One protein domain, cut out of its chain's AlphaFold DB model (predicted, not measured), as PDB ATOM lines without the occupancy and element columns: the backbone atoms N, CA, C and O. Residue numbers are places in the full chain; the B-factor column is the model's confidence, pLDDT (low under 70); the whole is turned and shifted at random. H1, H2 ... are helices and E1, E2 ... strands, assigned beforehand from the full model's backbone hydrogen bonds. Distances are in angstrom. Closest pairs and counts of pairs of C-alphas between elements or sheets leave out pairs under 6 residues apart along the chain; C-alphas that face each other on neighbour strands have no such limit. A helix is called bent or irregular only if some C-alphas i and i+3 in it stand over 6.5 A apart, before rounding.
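Overview. This is residues 584 to 728 of the 728 residues of an uncharacterized protein of Armatimonadetes bacterium (UniProt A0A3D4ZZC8). A five-stranded sheet forms the middle of this domain, with a three-stranded sheet partly face to face with it on one side; helix H2 and the small strand pair E1 E2 cover part of its other side. The short helix H1 packs beside E1, far from the three-stranded sheet. The printed part has 145 residues, with elements in the order H1 E1 H2 E2 E3 E4 E5 E6 E7 E8 E9 E10. The class is mixed, helices and strands, with under half of the residues in named elements. The whole is compact, with a radius of gyration of the C-alphas of 15.2 A and spans of 53 by 36 by 23 A.

Along the chain. H1, residues 584 to 590, starts at C-alpha 584 (129.968, 144.068, 191.539); it is irregular, with C-alphas 587 and 590 7.3 A apart. E1 is residues 594 to 596. H2, residues 607 to 620, is 19.8 A long, from C-alpha 607 (137.169, 165.509, 187.100). E2 is 624 to 626, E3 654 to 658, E4 661 to 664, E5 668 to 670, E6 674 to 678, E7 686 to 689, E8 702 to 706, 13.6 A long, and E9 712 to 716. E10, residues 724 to 727, ends at C-alpha 727 (141.984, 150.654, 168.000).

Arrangement. The largest sheet runs E3, E4, E5, E10, E7, antiparallel throughout. E3, E4 and E5 form a meander, each strand the antiparallel neighbour of the one before; N 656 and O 663 are 3.0 A apart, N 662 and O 669 2.9 A. N 670 and O 725 are 2.9 A apart, N 687 and O 726 2.8 A. The antiparallel sheet E6, E9, E8 has N 676 and O 714 at 2.9 A and N 703 and O 715 at 2.9 A. These two sheets form a sandwich, two sheets face to face, with best planes 11 degrees apart. H2 is on the five-stranded sheet at a height of 9.4 A, making two layers, a helix on one face of a sheet; its closest C-alphas to E4 are Leu 619 and Phe 661, 5.3 A. E1, H2 and E2 form a strand-helix-strand unit, two parallel neighbour strands with a helix between, with a right-handed crossover; N 595 and O 624 are 3.0 A apart. The closest C-alphas of H1 and E1, Gly 588 and Ile 594, are 6.1 A apart. In H2 every O i to N i+4 pair is within hydrogen-bond range; in H1 0 of 3 are, with 2 of 4 O i to N i+3 pairs.

Size, cuts and confidence. The C-alphas farthest apart, of Asp 603 and Gly 708, are 52.9 A apart. The printed part has no cut. The links E2 to E3 and E7 to E8 are long. Residues 638 to 642 have pLDDT under 70.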
ATOM      1  N   TYR A 584     131.146 143.561 192.235       81.00
ATOM      2  CA  TYR A 584     129.968 144.068 191.539       81.00
ATOM      3  C   TYR A 584     130.187 144.311 190.033       81.00
ATOM      4  O   TYR A 584     129.286 144.103 189.223       81.00
ATOM      5  N   LEU A 585     131.412 144.668 189.627       86.88
ATOM      6  CA  LEU A 585     131.771 144.905 188.222       86.88
ATOM      7  C   LEU A 585     131.989 143.615 187.415       86.88
ATOM      8  O   LEU A 585     132.118 143.670 186.193       86.88
ATOM      9  N   PHE A 586     132.003 142.446 188.062       89.12
ATOM     10  CA  PHE A 586     132.083 141.158 187.370       89.12
ATOM     11  C   PHE A 586     130.713 140.643 186.904       89.12
ATOM     12  O   PHE A 586     130.650 139.703 186.112       89.12
ATOM     13  N   PHE A 587     129.603 141.235 187.354       88.75
ATOM     14  CA  PHE A 587     128.261 140.699 187.101       88.75
ATOM     15  C   PHE A 587     127.863 140.732 185.617       88.75
ATOM     16  O   PHE A 587     127.191 139.818 185.142       88.75
ATOM     17  N   GLY A 588     128.318 141.734 184.859       89.31
ATOM     18  CA  GLY A 588     127.984 141.891 183.437       89.31
ATOM     19  C   GLY A 588     128.763 140.994 182.479       89.31
ATOM     20  O   GLY A 588     128.468 140.948 181.283       89.31
ATOM     21  N   GLN A 589     129.766 140.263 182.967       92.94
ATOM     22  CA  GLN A 589     130.729 139.570 182.112       92.94
ATOM     23  C   GLN A 589     130.148 138.418 181.293       92.94
ATOM     24  O   GLN A 589     130.701 138.100 180.248       92.94
ATOM     25  N   LEU A 590     129.034 137.810 181.703       93.81
ATOM     26  CA  LEU A 590     128.390 136.726 180.946       93.81
ATOM     27  C   LEU A 590     127.228 137.202 180.069       93.81
ATOM     28  O   LEU A 590     126.477 136.385 179.555       93.81
ATOM     29  N   GLY A 591     127.031 138.510 179.914       92.56
ATOM     30  CA  GLY A 591     125.990 139.080 179.059       92.56
ATOM     31  C   GLY A 591     126.528 140.311 178.345       92.56
ATOM     32  O   GLY A 591     127.537 140.228 177.643       92.56
ATOM     33  N   SER A 592     125.883 141.452 178.573       93.75
ATOM     34  CA  SER A 592     126.363 142.771 178.170       93.75
ATOM     35  C   SER A 592     127.325 143.337 179.229       93.75
ATOM     36  O   SER A 592     126.880 143.689 180.326       93.75
ATOM     37  N   PRO A 593     128.634 143.440 178.934       95.06
ATOM     38  CA  PRO A 593     129.620 143.899 179.902       95.06
ATOM     39  C   PRO A 593     129.592 145.429 180.047       95.06
ATOM     40  O   PRO A 593     130.483 146.120 179.562       95.06
ATOM     41  N   ILE A 594     128.545 145.961 180.677       95.25
ATOM     42  CA  ILE A 594     128.314 147.395 180.877       95.25
ATOM     43  C   ILE A 594     128.154 147.687 182.370       95.25
ATOM     44  O   ILE A 594     127.366 147.028 183.048       95.25
ATOM     45  N   GLY A 595     128.809 148.737 182.858       93.50
ATOM     46  CA  GLY A 595     128.443 149.389 184.118       93.50
ATOM     47  C   GLY A 595     127.911 150.806 183.898       93.50
ATOM     48  O   GLY A 595     128.292 151.471 182.927       93.50
ATOM     49  N   LEU A 596     127.011 151.251 184.779       92.62
ATOM     50  CA  LEU A 596     126.362 152.559 184.699       92.62
ATOM     51  C   LEU A 596     126.855 153.494 185.809       92.62
ATOM     52  O   LEU A 596     126.557 153.306 186.989       92.62
ATOM     53  N   GLY A 597     127.504 154.578 185.391       90.06
ATOM     54  CA  GLY A 597     127.736 155.755 186.225       90.06
ATOM     55  C   GLY A 597     129.002 155.749 187.078       90.06
ATOM     56  O   GLY A 597     129.569 154.718 187.426       90.06
ATOM     57  N   ILE A 598     129.476 156.952 187.373       88.50
ATOM     58  CA  ILE A 598     130.584 157.266 188.282       88.50
ATOM     59  C   ILE A 598     130.097 158.497 189.039       88.50
ATOM     60  O   ILE A 598     129.725 159.467 188.387       88.50
ATOM     61  N   ASN A 599     130.071 158.519 190.374       86.88
ATOM     62  CA  ASN A 599     129.618 159.754 191.020       86.88
ATOM     63  C   ASN A 599     130.668 160.861 190.919       86.88
ATOM     64  O   ASN A 599     131.847 160.635 190.629       86.88
ATOM     65  N   ASN A 600     130.210 162.085 191.179       85.69
ATOM     66  CA  ASN A 600     131.086 163.242 191.253       85.69
ATOM     67  C   ASN A 600     132.179 163.023 192.307       85.69
ATOM     68  O   ASN A 600     131.884 162.477 193.372       85.69
ATOM     69  N   PRO A 601     133.420 163.434 192.011       84.44
ATOM     70  CA  PRO A 601     134.494 163.341 192.979       84.44
ATOM     71  C   PRO A 601     134.286 164.314 194.145       84.44
ATOM     72  O   PRO A 601     133.519 165.275 194.034       84.44
ATOM     73  N   ASP A 602     135.039 164.096 195.223       80.50
ATOM     74  CA  ASP A 602     135.173 165.061 196.314       80.50
ATOM     75  C   ASP A 602     135.741 166.407 195.814       80.50
ATOM     76  O   ASP A 602     136.438 166.490 194.793       80.50
ATOM     77  N   ASP A 603     135.463 167.477 196.563       73.50
ATOM     78  CA  ASP A 603     135.917 168.829 196.236       73.50
ATOM     79  C   ASP A 603     137.445 168.894 196.045       73.50
ATOM     80  O   ASP A 603     138.229 168.580 196.941       73.50
ATOM     81  N   GLY A 604     137.875 169.375 194.874       74.62
ATOM     82  CA  GLY A 604     139.285 169.608 194.537       74.62
ATOM     83  C   GLY A 604     139.954 168.507 193.708       74.62
ATOM     84  O   GLY A 604     141.015 168.761 193.135       74.62
ATOM     85  N   THR A 605     139.340 167.331 193.564       79.50
ATOM     86  CA  THR A 605     139.849 166.284 192.669       79.50
ATOM     87  C   THR A 605     139.551 166.629 191.202       79.50
ATOM     88  O   THR A 605     138.402 166.933 190.860       79.50
ATOM     89  N   PRO A 606     140.547 166.572 190.295       85.38
ATOM     90  CA  PRO A 606     140.316 166.814 188.875       85.38
ATOM     91  C   PRO A 606     139.323 165.811 188.275       85.38
ATOM     92  O   PRO A 606     139.529 164.599 188.312       85.38
ATOM     93  N   ARG A 607     138.249 166.326 187.671       86.00
ATOM     94  CA  ARG A 607     137.169 165.509 187.100       86.00
ATOM     95  C   ARG A 607     137.637 164.591 185.969       86.00
ATOM     96  O   ARG A 607     137.230 163.434 185.935       86.00
ATOM     97  N   ALA A 608     138.491 165.093 185.079       86.94
ATOM     98  CA  ALA A 608     139.055 164.308 183.984       86.94
ATOM     99  C   ALA A 608     139.784 163.060 184.493       86.94
ATOM    100  O   ALA A 608     139.523 161.948 184.041       86.94
ATOM    101  N   GLU A 609     140.657 163.259 185.482       88.50
ATOM    102  CA  GLU A 609     141.423 162.190 186.112       88.50
ATOM    103  C   GLU A 609     140.494 161.193 186.802       88.50
ATOM    104  O   GLU A 609     140.634 159.986 186.616       88.50
ATOM    105  N   TRP A 610     139.486 161.690 187.524       89.69
ATOM    106  CA  TRP A 610     138.472 160.856 188.164       89.69
ATOM    107  C   TRP A 610     137.714 159.971 187.168       89.69
ATOM    108  O   TRP A 610     137.568 158.768 187.388       89.69
ATOM    109  N   LEU A 611     137.285 160.546 186.040       90.12
ATOM    110  CA  LEU A 611     136.645 159.801 184.962       90.12
ATOM    111  C   LEU A 611     137.585 158.730 184.403       90.12
ATOM    112  O   LEU A 611     137.188 157.571 184.315       90.12
ATOM    113  N   MET A 612     138.830 159.082 184.071       92.50
ATOM    114  CA  MET A 612     139.807 158.132 183.525       92.50
ATOM    115  C   MET A 612     140.081 156.972 184.486       92.50
ATOM    116  O   MET A 612     140.097 155.818 184.050       92.50
ATOM    117  N   LYS A 613     140.183 157.241 185.793       93.00
ATOM    118  CA  LYS A 613     140.283 156.192 186.817       93.00
ATOM    119  C   LYS A 613     139.055 155.279 186.817       93.00
ATOM    120  O   LYS A 613     139.191 154.057 186.897       93.00
ATOM    121  N   GLY A 614     137.857 155.838 186.667       92.75
ATOM    122  CA  GLY A 614     136.632 155.051 186.516       92.75
ATOM    123  C   GLY A 614     136.653 154.163 185.278       92.75
ATOM    124  O   GLY A 614     136.451 152.956 185.391       92.75
ATOM    125  N   LEU A 615     136.988 154.717 184.111       94.62
ATOM    126  CA  LEU A 615     137.074 153.961 182.857       94.62
ATOM    127  C   LEU A 615     138.092 152.814 182.935       94.62
ATOM    128  O   LEU A 615     137.793 151.698 182.515       94.62
ATOM    129  N   MET A 616     139.267 153.048 183.523       95.75
ATOM    130  CA  MET A 616     140.270 151.999 183.744       95.75
ATOM    131  C   MET A 616     139.789 150.940 184.735       95.75
ATOM    132  O   MET A 616     140.068 149.756 184.551       95.75
ATOM    133  N   THR A 617     139.020 151.342 185.748       94.44
ATOM    134  CA  THR A 617     138.396 150.415 186.694       94.44
ATOM    135  C   THR A 617     137.344 149.550 185.992       94.44
ATOM    136  O   THR A 617     137.310 148.346 186.221       94.44
ATOM    137  N   TYR A 618     136.550 150.080 185.058       95.25
ATOM    138  CA  TYR A 618     135.676 149.254 184.212       95.25
ATOM    139  C   TYR A 618     136.467 148.295 183.316       95.25
ATOM    140  O   TYR A 618     136.187 147.094 183.296       95.25
ATOM    141  N   LEU A 619     137.509 148.781 182.636       97.12
ATOM    142  CA  LEU A 619     138.351 147.951 181.768       97.12
ATOM    143  C   LEU A 619     139.081 146.850 182.542       97.12
ATOM    144  O   LEU A 619     139.215 145.734 182.044       97.12
ATOM    145  N   ARG A 620     139.482 147.105 183.792       94.81
ATOM    146  CA  ARG A 620     140.029 146.101 184.717       94.81
ATOM    147  C   ARG A 620     139.088 144.902 184.916       94.81
ATOM    148  O   ARG A 620     139.552 143.809 185.246       94.81
ATOM    149  N   HIS A 621     137.792 145.090 184.688       94.06
ATOM    150  CA  HIS A 621     136.746 144.073 184.780       94.06
ATOM    151  C   HIS A 621     136.213 143.639 183.406       94.06
ATOM    152  O   HIS A 621     135.219 142.915 183.332       94.06
ATOM    153  N   GLY A 622     136.848 144.066 182.311       95.88
ATOM    154  CA  GLY A 622     136.363 143.816 180.957       95.88
ATOM    155  C   GLY A 622     134.979 144.419 180.707       95.88
ATOM    156  O   GLY A 622     134.176 143.793 180.027       95.88
ATOM    157  N   GLN A 623     134.674 145.579 181.300       95.19
ATOM    158  CA  GLN A 623     133.411 146.303 181.129       95.19
ATOM    159  C   GLN A 623     133.613 147.590 180.315       95.19
ATOM    160  O   GLN A 623     134.674 148.216 180.371       95.19
ATOM    161  N   VAL A 624     132.570 148.006 179.597       95.31
ATOM    162  CA  VAL A 624     132.426 149.355 179.034       95.31
ATOM    163  C   VAL A 624     131.513 150.212 179.913       95.31
ATOM    164  O   VAL A 624     130.790 149.709 180.772       95.31
ATOM    165  N   TYR A 625     131.559 151.523 179.698       93.38
ATOM    166  CA  TYR A 625     130.927 152.511 180.566       93.38
ATOM    167  C   TYR A 625     129.729 153.195 179.904       93.38
ATOM    168  O   TYR A 625     129.852 153.737 178.804       93.38
ATOM    169  N   TYR A 626     128.595 153.239 180.602       93.88
ATOM    170  CA  TYR A 626     127.503 154.169 180.318       93.88
ATOM    171  C   TYR A 626     127.559 155.368 181.264       93.88
ATOM    172  O   TYR A 626     127.629 155.216 182.484       93.88
ATOM    173  N   HIS A 627     127.521 156.568 180.685       90.31
ATOM    174  CA  HIS A 627     127.695 157.807 181.430       90.31
ATOM    175  C   HIS A 627     126.434 158.176 182.209       90.31
ATOM    176  O   HIS A 627     125.393 158.451 181.620       90.31
ATOM    177  N   HIS A 628     126.573 158.216 183.531       89.00
ATOM    178  CA  HIS A 628     125.536 158.570 184.491       89.00
ATOM    179  C   HIS A 628     126.190 159.189 185.740       89.00
ATOM    180  O   HIS A 628     127.371 158.937 185.990       89.00
ATOM    181  N   THR A 629     125.431 160.019 186.465       84.50
ATOM    182  CA  THR A 629     125.771 160.767 187.702       84.50
ATOM    183  C   THR A 629     126.950 161.757 187.673       84.50
ATOM    184  O   THR A 629     126.846 162.827 188.288       84.50
ATOM    185  N   LEU A 630     128.045 161.483 186.961       87.31
ATOM    186  CA  LEU A 630     129.177 162.408 186.835       87.31
ATOM    187  C   LEU A 630     128.760 163.651 186.038       87.31
ATOM    188  O   LEU A 630     128.370 163.546 184.881       87.31
ATOM    189  N   ARG A 631     128.850 164.849 186.626       86.94
ATOM    190  CA  ARG A 631     128.488 166.088 185.921       86.94
ATOM    191  C   ARG A 631     129.485 166.403 184.819       86.94
ATOM    192  O   ARG A 631     130.688 166.185 184.941       86.94
ATOM    193  N   GLU A 632     128.974 166.979 183.744       86.50
ATOM    194  CA  GLU A 632     129.759 167.326 182.572       86.50
ATOM    195  C   GLU A 632     130.765 168.458 182.822       86.50
ATOM    196  O   GLU A 632     130.511 169.414 183.554       86.50
ATOM    197  N   GLY A 633     131.945 168.349 182.200       80.00
ATOM    198  CA  GLY A 633     132.879 169.468 182.034       80.00
ATOM    199  C   GLY A 633     132.379 170.502 181.018       80.00
ATOM    200  O   GLY A 633     131.425 170.245 180.282       80.00
ATOM    201  N   PRO A 634     133.021 171.680 180.925       81.69
ATOM    202  CA  PRO A 634     132.657 172.672 179.922       81.69
ATOM    203  C   PRO A 634     132.932 172.155 178.500       81.69
ATOM    204  O   PRO A 634     133.954 171.523 178.230       81.69
ATOM    205  N   MET A 635     132.068 172.507 177.541       82.94
ATOM    206  CA  MET A 635     132.256 172.140 176.126       82.94
ATOM    207  C   MET A 635     133.513 172.755 175.484       82.94
ATOM    208  O   MET A 635     133.993 172.274 174.458       82.94
ATOM    209  N   SER A 636     134.042 173.844 176.047       78.81
ATOM    210  CA  SER A 636     135.212 174.557 175.527       78.81
ATOM    211  C   SER A 636     136.065 175.149 176.645       78.81
ATOM    212  O   SER A 636     135.530 175.550 177.674       78.81
ATOM    213  N   GLY A 637     137.370 175.284 176.402       73.75
ATOM    214  CA  GLY A 637     138.322 175.858 177.359       73.75
ATOM    215  C   GLY A 637     138.987 174.804 178.258       73.75
ATOM    216  O   GLY A 637     138.943 173.610 177.943       73.75
ATOM    217  N   PRO A 638     139.659 175.217 179.344       66.19
ATOM    218  CA  PRO A 638     140.231 174.292 180.323       66.19
ATOM    219  C   PRO A 638     139.159 173.336 180.876       66.19
ATOM    220  O   PRO A 638     138.067 173.780 181.209       66.19
ATOM    221  N   GLY A 639     139.452 172.033 180.931       66.56
ATOM    222  CA  GLY A 639     138.480 170.992 181.320       66.56
ATOM    223  C   GLY A 639     137.537 170.530 180.198       66.56
ATOM    224  O   GLY A 639     136.670 169.693 180.419       66.56
ATOM    225  N   SER A 640     137.689 171.044 178.970       66.88
ATOM    226  CA  SER A 640     137.018 170.466 177.797       66.88
ATOM    227  C   SER A 640     137.802 169.267 177.240       66.88
ATOM    228  O   SER A 640     139.035 169.273 177.259       66.88
ATOM    229  N   ARG A 641     137.076 168.279 176.686       66.19
ATOM    230  CA  ARG A 641     137.573 167.028 176.053       66.19
ATOM    231  C   ARG A 641     137.923 165.863 176.991       66.19
ATOM    232  O   ARG A 641     138.587 164.936 176.559       66.19
ATOM    233  N   GLU A 642     137.411 165.859 178.215       69.56
ATOM    234  CA  GLU A 642     137.611 164.766 179.192       69.56
ATOM    235  C   GLU A 642     136.936 163.440 178.769       69.56
ATOM    236  O   GLU A 642     137.229 162.379 179.304       69.56
ATOM    237  N   PHE A 643     136.058 163.483 177.761       73.81
ATOM    238  CA  PHE A 643     135.242 162.359 177.290       73.81
ATOM    239  C   PHE A 643     135.846 161.551 176.131       73.81
ATOM    240  O   PHE A 643     135.137 160.747 175.523       73.81
ATOM    241  N   GLY A 644     137.126 161.760 175.806       82.94
ATOM    242  CA  GLY A 644     137.785 161.186 174.626       82.94
ATOM    243  C   GLY A 644     137.533 159.685 174.424       82.94
ATOM    244  O   GLY A 644     136.942 159.317 173.405       82.94
ATOM    245  N   PRO A 645     137.884 158.816 175.393       89.38
ATOM    246  CA  PRO A 645     137.662 157.379 175.255       89.38
ATOM    247  C   PRO A 645     136.182 156.997 175.145       89.38
ATOM    248  O   PRO A 645     135.833 156.124 174.354       89.38
ATOM    249  N   MET A 646     135.295 157.661 175.899       88.94
ATOM    250  CA  MET A 646     133.859 157.338 175.921       88.94
ATOM    251  C   MET A 646     133.209 157.499 174.548       88.94
ATOM    252  O   MET A 646     132.340 156.712 174.176       88.94
ATOM    253  N   ALA A 647     133.666 158.487 173.772       88.56
ATOM    254  CA  ALA A 647     133.185 158.734 172.418       88.56
ATOM    255  C   ALA A 647     133.489 157.590 171.435       88.56
ATOM    256  O   ALA A 647     132.921 157.555 170.346       88.56
ATOM    257  N   ARG A 648     134.369 156.656 171.816       92.88
ATOM    258  CA  ARG A 648     134.855 155.559 170.974       92.88
ATOM    259  C   ARG A 648     134.669 154.179 171.604       92.88
ATOM    260  O   ARG A 648     135.276 153.216 171.144       92.88
ATOM    261  N   MET A 649     133.836 154.037 172.636       94.38
ATOM    262  CA  MET A 649     133.568 152.720 173.236       94.38
ATOM    263  C   MET A 649     132.513 151.903 172.475       94.38
ATOM    264  O   MET A 649     132.477 150.687 172.632       94.38
ATOM    265  N   PHE A 650     131.676 152.542 171.648       95.62
ATOM    266  CA  PHE A 650     130.464 151.935 171.081       95.62
ATOM    267  C   PHE A 650     130.279 152.208 169.579       95.62
ATOM    268  O   PHE A 650     130.793 153.205 169.066       95.62
ATOM    269  N   PRO A 651     129.521 151.355 168.861       95.94
ATOM    270  CA  PRO A 651     129.055 150.029 169.285       95.94
ATOM    271  C   PRO A 651     130.224 149.048 169.430       95.94
ATOM    272  O   PRO A 651     131.277 149.223 168.807       95.94
ATOM    273  N   ILE A 652     130.043 148.018 170.252       97.44
ATOM    274  CA  ILE A 652     131.084 147.031 170.531       97.44
ATOM    275  C   ILE A 652     130.489 145.631 170.625       97.44
ATOM    276  O   ILE A 652     129.534 145.407 171.353       97.44
ATOM    277  N   THR A 653     131.062 144.680 169.898       97.69
ATOM    278  CA  THR A 653     130.731 143.252 169.929       97.69
ATOM    279  C   THR A 653     131.906 142.511 170.567       97.69
ATOM    280  O   THR A 653     132.842 142.140 169.844       97.69
ATOM    281  N   PRO A 654     131.923 142.340 171.903       97.44
ATOM    282  CA  PRO A 654     133.049 141.739 172.603       97.44
ATOM    283  C   PRO A 654     133.278 140.294 172.159       97.44
ATOM    284  O   PRO A 654     132.348 139.488 172.120       97.44
ATOM    285  N   ILE A 655     134.532 139.982 171.841       95.88
ATOM    286  CA  ILE A 655     135.008 138.640 171.485       95.88
ATOM    287  C   ILE A 655     135.840 138.069 172.637       95.88
ATOM    288  O   ILE A 655     135.720 136.892 172.960       95.88
ATOM    289  N   GLU A 656     136.656 138.915 173.268       97.50
ATOM    290  CA  GLU A 656     137.515 138.572 174.401       97.50
ATOM    291  C   GLU A 656     137.452 139.711 175.423       97.50
ATOM    292  O   GLU A 656     137.716 140.873 175.102       97.50
ATOM    293  N   LEU A 657     137.097 139.374 176.658       97.94
ATOM    294  CA  LEU A 657     137.237 140.232 177.826       97.94
ATOM    295  C   LEU A 657     138.553 139.908 178.519       97.94
ATOM    296  O   LEU A 657     138.921 138.741 178.640       97.94
ATOM    297  N   GLY A 658     139.235 140.925 179.026       96.12
ATOM    298  CA  GLY A 658     140.477 140.737 179.748       96.12
ATOM    299  C   GLY A 658     140.666 141.728 180.877       96.12
ATOM    300  O   GLY A 658     139.924 142.694 181.056       96.12
ATOM    301  N   LYS A 659     141.718 141.479 181.650       94.94
ATOM    302  CA  LYS A 659     142.124 142.330 182.759       94.94
ATOM    303  C   LYS A 659     142.727 143.628 182.218       94.94
ATOM    304  O   LYS A 659     143.915 143.679 181.923       94.94
ATOM    305  N   GLY A 660     141.902 144.662 182.082       97.19
ATOM    306  CA  GLY A 660     142.310 145.963 181.549       97.19
ATOM    307  C   GLY A 660     141.977 146.166 180.077       97.19
ATOM    308  O   GLY A 660     142.380 147.184 179.522       97.19
ATOM    309  N   PHE A 661     141.264 145.238 179.428       98.19
ATOM    310  CA  PHE A 661     140.975 145.363 178.003       98.19
ATOM    311  C   PHE A 661     139.736 144.614 177.524       98.19
ATOM    312  O   PHE A 661     139.243 143.687 178.166       98.19
ATOM    313  N   ILE A 662     139.282 144.994 176.330       98.38
ATOM    314  CA  ILE A 662     138.266 144.296 175.547       98.38
ATOM    315  C   ILE A 662     138.739 144.233 174.094       98.38
ATOM    316  O   ILE A 662     139.033 145.264 173.486       98.38
ATOM    317  N   VAL A 663     138.777 143.032 173.518       97.94
ATOM    318  CA  VAL A 663     138.916 142.833 172.069       97.94
ATOM    319  C   VAL A 663     137.528 142.573 171.503       97.94
ATOM    320  O   VAL A 663     136.838 141.638 171.913       97.94
ATOM    321  N   ALA A 664     137.117 143.391 170.545       97.19
ATOM    322  CA  ALA A 664     135.828 143.292 169.883       97.19
ATOM    323  C   ALA A 664     135.979 143.330 168.363       97.19
ATOM    324  O   ALA A 664     137.043 143.630 167.820       97.19
ATOM    325  N   ARG A 665     134.890 143.018 167.657       95.81
ATOM    326  CA  ARG A 665     134.868 143.028 166.186       95.81
ATOM    327  C   ARG A 665     135.117 144.425 165.618       95.81
ATOM    328  O   ARG A 665     135.775 144.580 164.592       95.81
ATOM    329  N   GLU A 666     134.542 145.432 166.257       96.25
ATOM    330  CA  GLU A 666     134.561 146.814 165.804       96.25
ATOM    331  C   GLU A 666     135.811 147.543 166.271       96.25
ATOM    332  O   GLU A 666     136.230 148.448 165.555       96.25
ATOM    333  N   ARG A 667     136.370 147.163 167.432       96.62
ATOM    334  CA  ARG A 667     137.447 147.890 168.114       96.62
ATOM    335  C   ARG A 667     138.197 147.060 169.159       96.62
ATOM    336  O   ARG A 667     137.673 146.071 169.662       96.62
ATOM    337  N   ILE A 668     139.399 147.493 169.531       97.69
ATOM    338  CA  ILE A 668     140.099 147.038 170.747       97.69
ATOM    339  C   ILE A 668     140.175 148.221 171.705       97.69
ATOM    340  O   ILE A 668     140.571 149.301 171.285       97.69
ATOM    341  N   ILE A 669     139.825 148.024 172.972       98.25
ATOM    342  CA  ILE A 669     139.949 149.045 174.020       98.25
ATOM    343  C   ILE A 669     140.881 148.497 175.090       98.25
ATOM    344  O   ILE A 669     140.647 147.392 175.578       98.25
ATOM    345  N   SER A 670     141.924 149.239 175.456       98.38
ATOM    346  CA  SER A 670     142.903 148.774 176.439       98.38
ATOM    347  C   SER A 670     143.424 149.882 177.342       98.38
ATOM    348  O   SER A 670     143.748 150.959 176.858       98.38
ATOM    349  N   ALA A 671     143.574 149.571 178.628       98.50
ATOM    350  CA  ALA A 671     144.349 150.331 179.608       98.50
ATOM    351  C   ALA A 671     145.709 149.674 179.932       98.50
ATOM    352  O   ALA A 671     146.406 150.105 180.846       98.50
ATOM    353  N   VAL A 672     146.063 148.601 179.216       98.50
ATOM    354  CA  VAL A 672     147.303 147.833 179.399       98.50
ATOM    355  C   VAL A 672     147.999 147.529 178.071       98.50
ATOM    356  O   VAL A 672     147.382 147.455 177.002       98.50
ATOM    357  N   SER A 673     149.303 147.319 178.134       98.38
ATOM    358  CA  SER A 673     150.127 146.909 177.006       98.38
ATOM    359  C   SER A 673     149.727 145.522 176.514       98.38
ATOM    360  O   SER A 673     149.458 144.606 177.292       98.38
ATOM    361  N   MET A 674     149.698 145.337 175.197       97.00
ATOM    362  CA  MET A 674     149.339 144.050 174.608       97.00
ATOM    363  C   MET A 674     149.770 143.928 173.161       97.00
ATOM    364  O   MET A 674     150.014 144.911 172.469       97.00
ATOM    365  N   VAL A 675     149.747 142.694 172.668       96.69
ATOM    366  CA  VAL A 675     149.796 142.424 171.237       96.69
ATOM    367  C   VAL A 675     148.558 141.647 170.832       96.69
ATOM    368  O   VAL A 675     148.219 140.638 171.458       96.69
ATOM    369  N   ARG A 676     147.874 142.117 169.790       95.00
ATOM    370  CA  ARG A 676     146.657 141.496 169.265       95.00
ATOM    371  C   ARG A 676     146.644 141.492 167.744       95.00
ATOM    372  O   ARG A 676     147.290 142.304 167.083       95.00
ATOM    373  N   SER A 677     145.913 140.524 167.201       91.94
ATOM    374  CA  SER A 677     145.611 140.482 165.773       91.94
ATOM    375  C   SER A 677     144.342 141.280 165.513       91.94
ATOM    376  O   SER A 677     143.345 141.112 166.208       91.94
ATOM    377  N   TRP A 678     144.380 142.112 164.486       92.81
ATOM    378  CA  TRP A 678     143.271 142.901 163.991       92.81
ATOM    379  C   TRP A 678     142.772 142.293 162.686       92.81
ATOM    380  O   TRP A 678     143.499 142.239 161.695       92.81
ATOM    381  N   SER A 679     141.547 141.775 162.709       86.88
ATOM    382  CA  SER A 679     141.017 140.905 161.657       86.88
ATOM    383  C   SER A 679     140.433 141.643 160.452       86.88
ATOM    384  O   SER A 679     140.148 140.990 159.446       86.88
ATOM    385  N   LYS A 680     140.248 142.969 160.519       88.38
ATOM    386  CA  LYS A 680     139.757 143.747 159.372       88.38
ATOM    387  C   LYS A 680     140.878 143.969 158.350       88.38
ATOM    388  O   LYS A 680     142.054 144.036 158.705       88.38
ATOM    389  N   GLN A 681     140.484 144.101 157.083       86.12
ATOM    390  CA  GLN A 681     141.412 144.333 155.969       86.12
ATOM    391  C   GLN A 681     142.044 145.724 156.030       86.12
ATOM    392  O   GLN A 681     143.236 145.874 155.752       86.12
ATOM    393  N   ASP A 682     141.258 146.732 156.410       91.44
ATOM    394  CA  ASP A 682     141.740 148.101 156.535       91.44
ATOM    395  C   ASP A 682     142.771 148.219 157.655       91.44
ATOM    396  O   ASP A 682     142.671 147.569 158.702       91.44
ATOM    397  N   ARG A 683     143.782 149.059 157.412       94.31
ATOM    398  CA  ARG A 683     144.817 149.349 158.400       94.31
ATOM    399  C   ARG A 683     144.170 150.005 159.623       94.31
ATOM    400  O   ARG A 683     143.538 151.044 159.439       94.31
ATOM    401  N   PRO A 684     144.360 149.459 160.838       95.44
ATOM    402  CA  PRO A 684     143.739 150.018 162.027       95.44
ATOM    403  C   PRO A 684     144.280 151.413 162.340       95.44
ATOM    404  O   PRO A 684     145.442 151.721 162.049       95.44
ATOM    405  N   VAL A 685     143.451 152.231 162.983       96.31
ATOM    406  CA  VAL A 685     143.854 153.520 163.564       96.31
ATOM    407  C   VAL A 685     143.909 153.380 165.082       96.31
ATOM    408  O   VAL A 685     143.037 152.755 165.674       96.31
ATOM    409  N   VAL A 686     144.946 153.938 165.713       97.56
ATOM    410  CA  VAL A 686     145.111 153.924 167.174       97.56
ATOM    411  C   VAL A 686     144.862 155.324 167.716       97.56
ATOM    412  O   VAL A 686     145.535 156.271 167.319       97.56
ATOM    413  N   HIS A 687     143.920 155.429 168.646       97.38
ATOM    414  CA  HIS A 687     143.621 156.625 169.422       97.38
ATOM    415  C   HIS A 687     144.129 156.414 170.846       97.38
ATOM    416  O   HIS A 687     143.688 155.479 171.511       97.38
ATOM    417  N   LEU A 688     145.065 157.247 171.299       97.50
ATOM    418  CA  LEU A 688     145.661 157.162 172.633       97.50
ATOM    419  C   LEU A 688     145.150 158.312 173.497       97.50
ATOM    420  O   LEU A 688     145.116 159.443 173.026       97.50
ATOM    421  N   PHE A 689     144.761 158.035 174.739       96.31
ATOM    422  CA  PHE A 689     144.225 159.025 175.668       96.31
ATOM    423  C   PHE A 689     145.009 159.041 176.979       96.31
ATOM    424  O   PHE A 689     145.270 157.983 177.552       96.31
ATOM    425  N   ASP A 690     145.343 160.242 177.454       94.56
ATOM    426  CA  ASP A 690     146.019 160.466 178.737       94.56
ATOM    427  C   ASP A 690     145.043 160.470 179.933       94.56
ATOM    428  O   ASP A 690     143.823 160.402 179.771       94.56
ATOM    429  N   MET A 691     145.570 160.633 181.153       92.19
ATOM    430  CA  MET A 691     144.767 160.774 182.380       92.19
ATOM    431  C   MET A 691     143.820 161.985 182.397       92.19
ATOM    432  O   MET A 691     142.961 162.063 183.267       92.19
ATOM    433  N   ASN A 692     143.921 162.920 181.449       89.88
ATOM    434  CA  ASN A 692     142.964 164.017 181.296       89.88
ATOM    435  C   ASN A 692     141.891 163.713 180.233       89.88
ATOM    436  O   ASN A 692     141.150 164.616 179.835       89.88
ATOM    437  N   GLY A 693     141.840 162.476 179.728       89.88
ATOM    438  CA  GLY A 693     140.939 162.044 178.663       89.88
ATOM    439  C   GLY A 693     141.253 162.660 177.300       89.88
ATOM    440  O   GLY A 693     140.432 162.565 176.385       89.88
ATOM    441  N   ARG A 694     142.416 163.309 177.141       90.00
ATOM    442  CA  ARG A 694     142.799 163.999 175.906       90.00
ATOM    443  C   ARG A 694     143.519 163.050 174.974       90.00
ATOM    444  O   ARG A 694     144.397 162.308 175.396       90.00
ATOM    445  N   GLU A 695     143.175 163.138 173.696       92.56
ATOM    446  CA  GLU A 695     143.867 162.382 172.661       92.56
ATOM    447  C   GLU A 695     145.312 162.885 172.502       92.56
ATOM    448  O   GLU A 695     145.543 164.090 172.342       92.56
ATOM    449  N   THR A 696     146.273 161.969 172.562       93.50
ATOM    450  CA  THR A 696     147.712 162.206 172.408       93.50
ATOM    451  C   THR A 696     148.251 161.464 171.182       93.50
ATOM    452  O   THR A 696     147.566 160.635 170.582       93.50
ATOM    453  N   ASP A 697     149.472 161.798 170.757       94.50
ATOM    454  CA  ASP A 697     150.113 161.130 169.620       94.50
ATOM    455  C   ASP A 697     150.469 159.673 169.985       94.50
ATOM    456  O   ASP A 697     151.243 159.462 170.923       94.50
ATOM    457  N   PRO A 698     149.954 158.658 169.261       95.12
ATOM    458  CA  PRO A 698     150.284 157.257 169.514       95.12
ATOM    459  C   PRO A 698     151.693 156.861 169.028       95.12
ATOM    460  O   PRO A 698     152.096 155.701 169.193       95.12
ATOM    461  N   ALA A 699     152.448 157.766 168.391       92.38
ATOM    462  CA  ALA A 699     153.799 157.494 167.915       92.38
ATOM    463  C   ALA A 699     154.723 157.017 169.051       92.38
ATOM    464  O   ALA A 699     154.862 157.652 170.091       92.38
ATOM    465  N   GLY A 700     155.376 155.868 168.850       92.81
ATOM    466  CA  GLY A 700     156.249 155.246 169.854       92.81
ATOM    467  C   GLY A 700     155.521 154.429 170.931       92.81
ATOM    468  O   GLY A 700     156.172 153.644 171.614       92.81
ATOM    469  N   LYS A 701     154.191 154.546 171.032       96.12
ATOM    470  CA  LYS A 701     153.326 153.766 171.936       96.12
ATOM    471  C   LYS A 701     152.578 152.637 171.223       96.12
ATOM    472  O   LYS A 701     151.931 151.813 171.865       96.12
ATOM    473  N   CYS A 702     152.674 152.560 169.894       96.69
ATOM    474  CA  CYS A 702     152.122 151.455 169.121       96.69
ATOM    475  C   CYS A 702     152.977 151.076 167.901       96.69
ATOM    476  O   CYS A 702     153.708 151.904 167.350       96.69
ATOM    477  N   SER A 703     152.847 149.828 167.446       96.31
ATOM    478  CA  SER A 703     153.281 149.391 166.116       96.31
ATOM    479  C   SER A 703     152.167 148.623 165.402       96.31
ATOM    480  O   SER A 703     151.405 147.872 166.016       96.31
ATOM    481  N   ILE A 704     152.052 148.851 164.091       96.25
ATOM    482  CA  ILE A 704     151.047 148.230 163.223       96.25
ATOM    483  C   ILE A 704     151.770 147.620 162.029       96.25
ATOM    484  O   ILE A 704     152.328 148.342 161.197       96.25
ATOM    485  N   GLU A 705     151.731 146.297 161.938       96.00
ATOM    486  CA  GLU A 705     152.421 145.516 160.913       96.00
ATOM    487  C   GLU A 705     151.423 144.618 160.183       96.00
ATOM    488  O   GLU A 705     150.559 144.009 160.810       96.00
ATOM    489  N   ALA A 706     151.517 144.518 158.857       92.94
ATOM    490  CA  ALA A 706     150.713 143.551 158.115       92.94
ATOM    491  C   ALA A 706     151.214 142.131 158.421       92.94
ATOM    492  O   ALA A 706     152.415 141.874 158.362       92.94
ATOM    493  N   ASP A 707     150.307 141.195 158.701       88.38
ATOM    494  CA  ASP A 707     150.679 139.817 159.053       88.38
ATOM    495  C   ASP A 707     150.882 138.896 157.830       88.38
ATOM    496  O   ASP A 707     151.139 137.700 157.970       88.38
ATOM    497  N   GLY A 708     150.742 139.443 156.618       81.62
ATOM    498  CA  GLY A 708     150.838 138.708 155.355       81.62
ATOM    499  C   GLY A 708     149.598 137.879 154.990       81.62
ATOM    500  O   GLY A 708     149.578 137.275 153.921       81.62
ATOM    501  N   GLN A 709     148.556 137.869 155.828       82.88
ATOM    502  CA  GLN A 709     147.302 137.125 155.636       82.88
ATOM    503  C   GLN A 709     146.087 138.058 155.494       82.88
ATOM    504  O   GLN A 709     144.946 137.637 155.673       82.88
ATOM    505  N   GLY A 710     146.326 139.333 155.170       82.50
ATOM    506  CA  GLY A 710     145.273 140.347 155.064       82.50
ATOM    507  C   GLY A 710     144.742 140.828 156.415       82.50
ATOM    508  O   GLY A 710     143.635 141.358 156.466       82.50
ATOM    509  N   ARG A 711     145.510 140.633 157.495       90.69
ATOM    510  CA  ARG A 711     145.233 141.152 158.838       90.69
ATOM    511  C   ARG A 711     146.407 142.008 159.307       90.69
ATOM    512  O   ARG A 711     147.464 142.073 158.667       90.69
ATOM    513  N   TRP A 712     146.233 142.632 160.463       95.44
ATOM    514  CA  TRP A 712     147.257 143.476 161.066       95.44
ATOM    515  C   TRP A 712     147.636 142.959 162.448       95.44
ATOM    516  O   TRP A 712     146.784 142.574 163.241       95.44
ATOM    517  N   ARG A 713     148.928 142.954 162.757       96.00
ATOM    518  CA  ARG A 713     149.446 142.796 164.111       96.00
ATOM    519  C   ARG A 713     149.541 144.186 164.729       96.00
ATOM    520  O   ARG A 713     150.268 145.031 164.212       96.00
ATOM    521  N   VAL A 714     148.813 144.403 165.818       96.88
ATOM    522  CA  VAL A 714     148.834 145.648 166.591       96.88
ATOM    523  C   VAL A 714     149.538 145.370 167.910       96.88
ATOM    524  O   VAL A 714     149.077 144.536 168.692       96.88
ATOM    525  N   ALA A 715     150.665 146.033 168.146       97.75
ATOM    526  CA  ALA A 715     151.341 146.041 169.437       97.75
ATOM    527  C   ALA A 715     151.122 147.400 170.103       97.75
ATOM    528  O   ALA A 715     151.401 148.431 169.497       97.75
ATOM    529  N   LEU A 716     150.615 147.387 171.331       98.12
ATOM    530  CA  LEU A 716     150.430 148.544 172.197       98.12
ATOM    531  C   LEU A 716     151.447 148.458 173.336       98.12
ATOM    532  O   LEU A 716     151.527 147.431 174.013       98.12
ATOM    533  N   THR A 717     152.187 149.540 173.545       97.62
ATOM    534  CA  THR A 717     153.153 149.716 174.634       97.62
ATOM    535  C   THR A 717     152.708 150.931 175.435       97.62
ATOM    536  O   THR A 717     153.184 152.040 175.203       97.62
ATOM    537  N   LEU A 718     151.718 150.725 176.296       97.69
ATOM    538  CA  LEU A 718     151.103 151.772 177.100       97.69
ATOM    539  C   LEU A 718     151.878 151.962 178.405       97.69
ATOM    540  O   LEU A 718     152.557 151.053 178.881       97.69
ATOM    541  N   ASP A 719     151.732 153.135 179.008       97.31
ATOM    542  CA  ASP A 719     151.954 153.280 180.441       97.31
ATOM    543  C   ASP A 719     150.707 152.705 181.132       97.31
ATOM    544  O   ASP A 719     149.675 153.364 181.272       97.31
ATOM    545  N   ASP A 720     150.776 151.410 181.450       97.94
ATOM    546  CA  ASP A 720     149.643 150.639 181.967       97.94
ATOM    547  C   ASP A 720     148.960 151.367 183.135       97.94
ATOM    548  O   ASP A 720     149.617 151.824 184.071       97.94
ATOM    549  N   TRP A 721     147.629 151.461 183.083       97.06
ATOM    550  CA  TRP A 721     146.795 152.142 184.083       97.06
ATOM    551  C   TRP A 721     147.038 153.656 184.225       97.06
ATOM    552  O   TRP A 721     146.677 154.247 185.247       97.06
ATOM    553  N   THR A 722     147.629 154.300 183.213       96.31
ATOM    554  CA  THR A 722     147.630 155.770 183.050       96.31
ATOM    555  C   THR A 722     147.197 156.232 181.657       96.31
ATOM    556  O   THR A 722     146.870 157.405 181.464       96.31
ATOM    557  N   GLU A 723     147.112 155.312 180.699       97.19
ATOM    558  CA  GLU A 723     146.676 155.579 179.330       97.19
ATOM    559  C   GLU A 723     145.530 154.638 178.927       97.19
ATOM    560  O   GLU A 723     145.460 153.496 179.379       97.19
ATOM    561  N   ILE A 724     144.633 155.103 178.051       98.19
ATOM    562  CA  ILE A 724     143.658 154.242 177.360       98.19
ATOM    563  C   ILE A 724     143.906 154.334 175.859       98.19
ATOM    564  O   ILE A 724     143.925 155.426 175.297       98.19
ATOM    565  N   ALA A 725     144.036 153.192 175.195       98.25
ATOM    566  CA  ALA A 725     144.076 153.095 173.744       98.25
ATOM    567  C   ALA A 725     142.766 152.523 173.194       98.25
ATOM    568  O   ALA A 725     142.222 151.557 173.735       98.25
ATOM    569  N   VAL A 726     142.295 153.088 172.083       97.94
ATOM    570  CA  VAL A 726     141.210 152.542 171.263       97.94
ATOM    571  C   VAL A 726     141.728 152.305 169.846       97.94
ATOM    572  O   VAL A 726     142.254 153.219 169.216       97.94
ATOM    573  N   VAL A 727     141.592 151.076 169.353       97.62
ATOM    574  CA  VAL A 727     141.984 150.654 168.000       97.62
ATOM    575  C   VAL A 727     140.724 150.453 167.162       97.62
ATOM    576  O   VAL A 727     139.862 149.696 167.606       97.62
ATOM    577  N   GLU A 728     140.609 151.084 165.989       94.94
ATOM    578  CA  GLU A 728     139.401 151.065 165.125       94.94
ATOM    579  C   GLU A 728     139.648 150.653 163.670       94.94
ATOM    580  O   GLU A 728     140.772 150.893 163.161       94.94
TER     581      GLU A 728